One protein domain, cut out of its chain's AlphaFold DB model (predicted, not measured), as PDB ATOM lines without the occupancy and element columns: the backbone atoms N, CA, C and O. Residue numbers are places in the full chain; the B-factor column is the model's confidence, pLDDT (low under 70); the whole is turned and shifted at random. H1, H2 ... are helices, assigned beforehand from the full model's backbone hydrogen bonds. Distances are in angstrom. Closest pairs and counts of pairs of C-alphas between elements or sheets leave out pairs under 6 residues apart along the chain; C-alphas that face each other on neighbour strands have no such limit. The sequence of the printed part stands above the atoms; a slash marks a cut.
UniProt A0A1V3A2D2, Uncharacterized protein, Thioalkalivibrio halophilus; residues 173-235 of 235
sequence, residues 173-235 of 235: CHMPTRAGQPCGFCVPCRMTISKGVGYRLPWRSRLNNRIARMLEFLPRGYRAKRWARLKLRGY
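AT A GLANCE: This is residues 173 to 235 of the 235 residues of an uncharacterized protein of Thioalkalivibrio halophilus (UniProt A0A1V3A2D2). What is the main picture? The longest helix, H2, takes the middle place, with H3 folded back beside it and the short helix H1 crosswise near it on another side. Residues 173 to 186, a looping stretch with no named element, lead into H1, while residues 218 to 223, of which 223 belongs to H3, stick out at the turn between H2 and H3. What are the counts and size? The printed part has 63 residues with three named helices, in the order H1, H2, H3, and no named strand: the class is all helix. The whole is compact, with a radius of gyration of the C-alphas of 11.4 A and spans of 32 by 24 by 17 A.

HOW THE PARTS SIT: How does H2, residues 203 to 216, stand to H3, residues 223 to 234? They form a helical hairpin, running opposite ways at a shallow tilt of 19 degrees. They only just touch, with 3 pairs of C-alphas within 8 A; the closest C-alphas, of Leu 215 and Lys 225, are 6.0 A apart. Where is H1, residues 187 to 194? It is close to H2 but not clearly touching, and about perpendicular to it at 75 degrees; their closest C-alphas, of Arg 190 and Asn 209, are 6.8 A apart. H1 and H3 are apart. What do the backbones show? In H1, H2 and H3 every O i to N i+4 pair is within hydrogen-bond range.

IN THESE COORDINATES: Where does H2 run? It spans 20.3 A, from C-alpha 203 at (-5.255, -25.409, 4.080). Where are the others? H1 spans 10.5 A from C-alpha 187 at (-3.507, -32.687, 19.759), and H3 spans 16.8 A and ends with C-alpha 234 at (-14.465, -38.416, 6.580).

THE WHOLE: How far does it reach? The two C-alphas farthest apart, of Tyr 199 and Gly 221, are 32.8 A apart. Is there a cut or a long link? The printed part has no cut, and the links H1 to H2 and H2 to H3 are short. Where is confidence low? The model's pLDDT is under 70 at residues 220 to 235, and its mean over the printed part is 82.8.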
ATOM      1  N   CYS A 173       0.547 -36.460  12.784       94.62
ATOM      2  CA  CYS A 173      -0.900 -36.502  12.979       94.62
ATOM      3  C   CYS A 173      -1.364 -37.878  13.480       94.62
ATOM      4  O   CYS A 173      -1.158 -38.880  12.810       94.62
ATOM      5  N   HIS A 174      -2.084 -37.924  14.604       91.88
ATOM      6  CA  HIS A 174      -2.589 -39.183  15.181       91.88
ATOM      7  C   HIS A 174      -3.805 -39.771  14.456       91.88
ATOM      8  O   HIS A 174      -4.122 -40.941  14.628       91.88
ATOM      9  N   MET A 175      -4.536 -38.946  13.708       90.81
ATOM     10  CA  MET A 175      -5.790 -39.339  13.059       90.81
ATOM     11  C   MET A 175      -5.766 -38.859  11.607       90.81
ATOM     12  O   MET A 175      -6.408 -37.855  11.323       90.81
ATOM     13  N   PRO A 176      -4.967 -39.455  10.705       91.88
ATOM     14  CA  PRO A 176      -4.987 -39.079   9.295       91.88
ATOM     15  C   PRO A 176      -6.400 -39.098   8.719       91.88
ATOM     16  O   PRO A 176      -7.249 -39.892   9.124       91.88
ATOM     17  N   THR A 177      -6.638 -38.226   7.748       89.94
ATOM     18  CA  THR A 177      -7.855 -38.282   6.946       89.94
ATOM     19  C   THR A 177      -7.850 -39.491   6.012       89.94
ATOM     20  O   THR A 177      -6.816 -40.129   5.807       89.94
ATOM     21  N   ARG A 178      -8.989 -39.785   5.373       85.44
ATOM     22  CA  ARG A 178      -9.060 -40.834   4.337       85.44
ATOM     23  C   ARG A 178      -8.137 -40.557   3.150       85.44
ATOM     24  O   ARG A 178      -7.619 -41.493   2.559       85.44
ATOM     25  N   ALA A 179      -7.891 -39.283   2.850       86.38
ATOM     26  CA  ALA A 179      -6.921 -38.849   1.846       86.38
ATOM     27  C   ALA A 179      -5.456 -38.860   2.345       86.38
ATOM     28  O   ALA A 179      -4.578 -38.311   1.680       86.38
ATOM     29  N   GLY A 180      -5.183 -39.408   3.535       88.75
ATOM     30  CA  GLY A 180      -3.837 -39.489   4.106       88.75
ATOM     31  C   GLY A 180      -3.260 -38.158   4.583       88.75
ATOM     32  O   GLY A 180      -2.052 -38.032   4.733       88.75
ATOM     33  N   GLN A 181      -4.098 -37.146   4.824       91.62
ATOM     34  CA  GLN A 181      -3.645 -35.813   5.225       91.62
ATOM     35  C   GLN A 181      -3.707 -35.621   6.749       91.62
ATOM     36  O   GLN A 181      -4.518 -36.262   7.425       91.62
ATOM     37  N   PRO A 182      -2.900 -34.711   7.328       94.12
ATOM     38  CA  PRO A 182      -3.046 -34.320   8.726       94.12
ATOM     39  C   PRO A 182      -4.461 -33.795   9.003       94.12
ATOM     40  O   PRO A 182      -4.957 -32.942   8.276       94.12
ATOM     41  N   CYS A 183      -5.125 -34.234  10.072       93.19
ATOM     42  CA  CYS A 183      -6.533 -33.879  10.297       93.19
ATOM     43  C   CYS A 183      -6.792 -32.424  10.700       93.19
ATOM     44  O   CYS A 183      -7.906 -31.923  10.542       93.19
ATOM     45  N   GLY A 184      -5.794 -31.749  11.276       92.62
ATOM     46  CA  GLY A 184      -5.931 -30.378  11.772       92.62
ATOM     47  C   GLY A 184      -6.520 -30.238  13.179       92.62
ATOM     48  O   GLY A 184      -6.364 -29.185  13.795       92.62
ATOM     49  N   PHE A 185      -7.141 -31.282  13.734       90.56
ATOM     50  CA  PHE A 185      -7.842 -31.200  15.022       90.56
ATOM     51  C   PHE A 185      -7.306 -32.129  16.118       90.56
ATOM     52  O   PHE A 185      -7.682 -31.942  17.270       90.56
ATOM     53  N   CYS A 186      -6.447 -33.114  15.828       91.44
ATOM     54  CA  CYS A 186      -5.788 -33.895  16.882       91.44
ATOM     55  C   CYS A 186      -4.799 -33.023  17.671       91.44
ATOM     56  O   CYS A 186      -4.347 -31.993  17.166       91.44
ATOM     57  N   VAL A 187      -4.428 -33.444  18.887       91.06
ATOM     58  CA  VAL A 187      -3.507 -32.687  19.759       91.06
ATOM     59  C   VAL A 187      -2.223 -32.264  19.014       91.06
ATOM     60  O   VAL A 187      -1.990 -31.057  18.935       91.06
ATOM     61  N   PRO A 188      -1.471 -33.169  18.347       92.12
ATOM     62  CA  PRO A 188      -0.299 -32.771  17.557       92.12
ATOM     63  C   PRO A 188      -0.570 -31.739  16.453       92.12
ATOM     64  O   PRO A 188       0.206 -30.799  16.281       92.12
ATOM     65  N   CYS A 189      -1.678 -31.865  15.713       94.06
ATOM     66  CA  CYS A 189      -2.041 -30.896  14.677       94.06
ATOM     67  C   CYS A 189      -2.331 -29.514  15.268       94.06
ATOM     68  O   CYS A 189      -1.857 -28.513  14.733       94.06
ATOM     69  N   ARG A 190      -3.070 -29.452  16.383       92.44
ATOM     70  CA  ARG A 190      -3.346 -28.185  17.074       92.44
ATOM     71  C   ARG A 190      -2.060 -27.538  17.577       92.44
ATOM     72  O   ARG A 190      -1.877 -26.348  17.356       92.44
ATOM     73  N   MET A 191      -1.167 -28.326  18.179       90.50
ATOM     74  CA  MET A 191       0.136 -27.850  18.658       90.50
ATOM     75  C   MET A 191       1.005 -27.309  17.521       90.50
ATOM     76  O   MET A 191       1.659 -26.287  17.678       90.50
ATOM     77  N   THR A 192       1.006 -27.975  16.368       91.06
ATOM     78  CA  THR A 192       1.765 -27.532  15.188       91.06
ATOM     79  C   THR A 192       1.268 -26.167  14.700       91.06
ATOM     80  O   THR A 192       2.069 -25.280  14.416       91.06
ATOM     81  N   ILE A 193      -0.053 -25.954  14.680       91.50
ATOM     82  CA  ILE A 193      -0.649 -24.655  14.337       91.50
ATOM     83  C   ILE A 193      -0.323 -23.597  15.402       91.50
ATOM     84  O   ILE A 193       0.098 -22.499  15.048       91.50
ATOM     85  N   SER A 194      -0.490 -23.910  16.691       89.31
ATOM     86  CA  SER A 194      -0.279 -22.941  17.776       89.31
ATOM     87  C   SER A 194       1.184 -22.529  17.939       89.31
ATOM     88  O   SER A 194       1.449 -21.421  18.380       89.31
ATOM     89  N   LYS A 195       2.131 -23.398  17.566       86.94
ATOM     90  CA  LYS A 195       3.576 -23.122  17.588       86.94
ATOM     91  C   LYS A 195       4.088 -22.423  16.318       86.94
ATOM     92  O   LYS A 195       5.286 -22.425  16.069       86.94
ATOM     93  N   GLY A 196       3.202 -21.876  15.482       86.94
ATOM     94  CA  GLY A 196       3.581 -21.085  14.302       86.94
ATOM     95  C   GLY A 196       4.075 -21.892  13.095       86.94
ATOM     96  O   GLY A 196       4.290 -21.327  12.030       86.94
ATOM     97  N   VAL A 197       4.172 -23.220  13.198       89.00
ATOM     98  CA  VAL A 197       4.600 -24.119  12.104       89.00
ATOM     99  C   VAL A 197       3.413 -24.755  11.370       89.00
ATOM    100  O   VAL A 197       3.496 -25.843  10.802       89.00
ATOM    101  N   GLY A 198       2.273 -24.058  11.362       90.50
ATOM    102  CA  GLY A 198       1.025 -24.524  10.753       90.50
ATOM    103  C   GLY A 198       1.068 -24.671   9.228       90.50
ATOM    104  O   GLY A 198       0.181 -25.316   8.676       90.50
ATOM    105  N   TYR A 199       2.079 -24.117   8.547       92.75
ATOM    106  CA  TYR A 199       2.292 -24.290   7.101       92.75
ATOM    107  C   TYR A 199       2.535 -25.754   6.709       92.75
ATOM    108  O   TYR A 199       2.240 -26.136   5.582       92.75
ATOM    109  N   ARG A 200       2.973 -26.593   7.661       92.06
ATOM    110  CA  ARG A 200       3.103 -28.051   7.495       92.06
ATOM    111  C   ARG A 200       1.759 -28.770   7.336       92.06
ATOM    112  O   ARG A 200       1.727 -29.970   7.085       92.06
ATOM    113  N   LEU A 201       0.641 -28.068   7.540       93.50
ATOM    114  CA  LEU A 201      -0.698 -28.605   7.354       93.50
ATOM    115  C   LEU A 201      -1.345 -28.028   6.087       93.50
ATOM    116  O   LEU A 201      -1.348 -26.803   5.902       93.50
ATOM    117  N   PRO A 202      -2.018 -28.870   5.280       93.00
ATOM    118  CA  PRO A 202      -2.864 -28.399   4.191       93.00
ATOM    119  C   PRO A 202      -3.877 -27.353   4.663       93.00
ATOM    120  O   PRO A 202      -4.330 -27.350   5.812       93.00
ATOM    121  N   TRP A 203      -4.292 -26.466   3.757       92.75
ATOM    122  CA  TRP A 203      -5.255 -25.409   4.080       92.75
ATOM    123  C   TRP A 203      -6.572 -25.964   4.654       92.75
ATOM    124  O   TRP A 203      -7.115 -25.384   5.596       92.75
ATOM    125  N   ARG A 204      -7.039 -27.125   4.163       90.88
ATOM    126  CA  ARG A 204      -8.239 -27.811   4.678       90.88
ATOM    127  C   ARG A 204      -8.076 -28.223   6.135       90.88
ATOM    128  O   ARG A 204      -8.966 -27.995   6.942       90.88
ATOM    129  N   SER A 205      -6.916 -28.750   6.506       92.50
ATOM    130  CA  SER A 205      -6.601 -29.127   7.885       92.50
ATOM    131  C   SER A 205      -6.560 -27.902   8.804       92.50
ATOM    132  O   SER A 205      -7.061 -27.937   9.928       92.50
ATOM    133  N   ARG A 206      -6.033 -26.771   8.321       92.94
ATOM    134  CA  ARG A 206      -6.081 -25.499   9.063       92.94
ATOM    135  C   ARG A 206      -7.516 -24.984   9.235       92.94
ATOM    136  O   ARG A 206      -7.848 -24.464  10.298       92.94
ATOM    137  N   LEU A 207      -8.386 -25.174   8.243       91.44
ATOM    138  CA  LEU A 207      -9.816 -24.871   8.364       91.44
ATOM    139  C   LEU A 207     -10.509 -25.803   9.372       91.44
ATOM    140  O   LEU A 207     -11.215 -25.324  10.258       91.44
ATOM    141  N   ASN A 208     -10.239 -27.108   9.305       89.25
ATOM    142  CA  ASN A 208     -10.745 -28.101  10.255       89.25
ATOM    143  C   ASN A 208     -10.383 -27.742  11.698       89.25
ATOM    144  O   ASN A 208     -11.207 -27.905  12.595       89.25
ATOM    145  N   ASN A 209      -9.177 -27.214  11.929       90.19
ATOM    146  CA  ASN A 209      -8.767 -26.701  13.232       90.19
ATOM    147  C   ASN A 209      -9.690 -25.582  13.735       90.19
ATOM    148  O   ASN A 209     -10.177 -25.652  14.863       90.19
ATOM    149  N   ARG A 210      -9.951 -24.571  12.893       89.94
ATOM    150  CA  ARG A 210     -10.826 -23.436  13.231       89.94
ATOM    151  C   ARG A 210     -12.239 -23.911  13.552       89.94
ATOM    152  O   ARG A 210     -12.774 -23.548  14.594       89.94
ATOM    153  N   ILE A 211     -12.797 -24.781  12.708       88.00
ATOM    154  CA  ILE A 211     -14.121 -25.377  12.921       88.00
ATOM    155  C   ILE A 211     -14.142 -26.162  14.236       88.00
ATOM    156  O   ILE A 211     -15.033 -25.964  15.056       88.00
ATOM    157  N   ALA A 212     -13.146 -27.019  14.483       86.06
ATOM    158  CA  ALA A 212     -13.068 -27.807  15.709       86.06
ATOM    159  C   ALA A 212     -13.033 -26.928  16.970       86.06
ATOM    160  O   ALA A 212     -13.741 -27.238  17.925       86.06
ATOM    161  N   ARG A 213     -12.283 -25.816  16.951       86.19
ATOM    162  CA  ARG A 213     -12.254 -24.833  18.048       86.19
ATOM    163  C   ARG A 213     -13.599 -24.130  18.227       86.19
ATOM    164  O   ARG A 213     -14.062 -24.002  19.350       86.19
ATOM    165  N   MET A 214     -14.268 -23.727  17.146       85.75
ATOM    166  CA  MET A 214     -15.612 -23.133  17.231       85.75
ATOM    167  C   MET A 214     -16.621 -24.104  17.860       85.75
ATOM    168  O   MET A 214     -17.407 -23.729  18.724       85.75
ATOM    169  N   LEU A 215     -16.552 -25.384  17.486       83.38
ATOM    170  CA  LEU A 215     -17.409 -26.431  18.044       83.38
ATOM    171  C   LEU A 215     -17.131 -26.712  19.530       83.38
ATOM    172  O   LEU A 215     -17.987 -27.284  20.209       83.38
ATOM    173  N   GLU A 216     -15.954 -26.362  20.055       81.38
ATOM    174  CA  GLU A 216     -15.646 -26.512  21.482       81.38
ATOM    175  C   GLU A 216     -16.514 -25.596  22.348       81.38
ATOM    176  O   GLU A 216     -16.966 -26.066  23.392       81.38
ATOM    177  N   PHE A 217     -16.861 -24.401  21.854       80.75
ATOM    178  CA  PHE A 217     -17.767 -23.451  22.511       80.75
ATOM    179  C   PHE A 217     -19.239 -23.899  22.528       80.75
ATOM    180  O   PHE A 217     -20.030 -23.370  23.301       80.75
ATOM    181  N   LEU A 218     -19.623 -24.895  21.717       79.25
ATOM    182  CA  LEU A 218     -20.977 -25.455  21.766       79.25
ATOM    183  C   LEU A 218     -21.169 -26.349  23.009       79.25
ATOM    184  O   LEU A 218     -20.259 -27.130  23.335       79.25
ATOM    185  N   PRO A 219     -22.362 -26.335  23.642       77.69
ATOM    186  CA  PRO A 219     -22.672 -27.151  24.815       77.69
ATOM    187  C   PRO A 219     -22.361 -28.644  24.628       77.69
ATOM    188  O   PRO A 219     -22.492 -29.213  23.534       77.69
ATOM    189  N   ARG A 220     -21.950 -29.312  25.716       59.97
ATOM    190  CA  ARG A 220     -21.786 -30.777  25.738       59.97
ATOM    191  C   ARG A 220     -23.148 -31.421  25.427       59.97
ATOM    192  O   ARG A 220     -24.133 -31.096  26.068       59.97
ATOM    193  N   GLY A 221     -23.202 -32.305  24.425       62.84
ATOM    194  CA  GLY A 221     -24.431 -33.011  24.016       62.84
ATOM    195  C   GLY A 221     -25.070 -32.529  22.708       62.84
ATOM    196  O   GLY A 221     -25.945 -33.208  22.172       62.84
ATOM    197  N   TYR A 222     -24.600 -31.421  22.126       68.62
ATOM    198  CA  TYR A 222     -25.136 -30.940  20.853       68.62
ATOM    199  C   TYR A 222     -24.848 -31.949  19.724       68.62
ATOM    200  O   TYR A 222     -23.686 -32.211  19.396       68.62
ATOM    201  N   ARG A 223     -25.896 -32.529  19.114       61.69
ATOM    202  CA  ARG A 223     -25.779 -33.552  18.048       61.69
ATOM    203  C   ARG A 223     -24.861 -33.101  16.905       61.69
ATOM    204  O   ARG A 223     -24.078 -33.906  16.398       61.69
ATOM    205  N   ALA A 224     -24.867 -31.804  16.582       62.72
ATOM    206  CA  ALA A 224     -23.992 -31.225  15.566       62.72
ATOM    207  C   ALA A 224     -22.497 -31.340  15.918       62.72
ATOM    208  O   ALA A 224     -21.684 -31.535  15.026       62.72
ATOM    209  N   LYS A 225     -22.111 -31.320  17.203       62.44
ATOM    210  CA  LYS A 225     -20.712 -31.472  17.652       62.44
ATOM    211  C   LYS A 225     -20.188 -32.889  17.405       62.44
ATOM    212  O   LYS A 225     -19.052 -33.065  16.965       62.44
ATOM    213  N   ARG A 226     -21.023 -33.907  17.650       60.31
ATOM    214  CA  ARG A 226     -20.693 -35.319  17.373       60.31
ATOM    215  C   ARG A 226     -20.674 -35.595  15.868       60.31
ATOM    216  O   ARG A 226     -19.729 -36.209  15.381       60.31
ATOM    217  N   TRP A 227     -21.664 -35.084  15.135       65.31
ATOM    218  CA  TRP A 227     -21.740 -35.201  13.678       65.31
ATOM    219  C   TRP A 227     -20.581 -34.491  12.970       65.31
ATOM    220  O   TRP A 227     -19.924 -35.088  12.122       65.31
ATOM    221  N   ALA A 228     -20.249 -33.263  13.371       66.44
ATOM    222  CA  ALA A 228     -19.153 -32.504  12.781       66.44
ATOM    223  C   ALA A 228     -17.792 -33.165  13.038       66.44
ATOM    224  O   ALA A 228     -16.981 -33.238  12.125       66.44
ATOM    225  N   ARG A 229     -17.547 -33.746  14.223       65.75
ATOM    226  CA  ARG A 229     -16.323 -34.532  14.477       65.75
ATOM    227  C   ARG A 229     -16.213 -35.775  13.587       65.75
ATOM    228  O   ARG A 229     -15.112 -36.108  13.162       65.75
ATOM    229  N   LEU A 230     -17.329 -36.446  13.292       66.38
ATOM    230  CA  LEU A 230     -17.358 -37.579  12.359       66.38
ATOM    231  C   LEU A 230     -17.153 -37.124  10.908       66.38
ATOM    232  O   LEU A 230     -16.389 -37.747  10.177       66.38
ATOM    233  N   LYS A 231     -17.764 -36.005  10.503       67.69
ATOM    234  CA  LYS A 231     -17.569 -35.407   9.174       67.69
ATOM    235  C   LYS A 231     -16.134 -34.933   8.960       67.69
ATOM    236  O   LYS A 231     -15.563 -35.255   7.929       67.69
ATOM    237  N   LEU A 232     -15.520 -34.274   9.944       68.38
ATOM    238  CA  LEU A 232     -14.118 -33.838   9.894       68.38
ATOM    239  C   LEU A 232     -13.128 -35.007   9.735       68.38
ATOM    240  O   LEU A 232     -12.014 -34.786   9.278       68.38
ATOM    241  N   ARG A 233     -13.520 -36.238  10.102       60.50
ATOM    242  CA  ARG A 233     -12.734 -37.469   9.885       60.50
ATOM    243  C   ARG A 233     -12.951 -38.102   8.506       60.50
ATOM    244  O   ARG A 233     -12.139 -38.915   8.081       60.50
ATOM    245  N   GLY A 234     -14.067 -37.796   7.846       58.41
ATOM    246  CA  GLY A 234     -14.465 -38.416   6.580       58.41
ATOM    247  C   GLY A 234     -13.846 -37.784   5.331       58.41
ATOM    248  O   GLY A 234     -13.898 -38.420   4.280       58.41
ATOM    249  N   TYR A 235     -13.290 -36.575   5.453       49.72
ATOM    250  CA  TYR A 235     -12.579 -35.840   4.400       49.72
ATOM    251  C   TYR A 235     -11.081 -35.967   4.593       49.72
ATOM    252  O   TYR A 235     -10.659 -35.619   5.714       49.72
TER     253      TYR A 235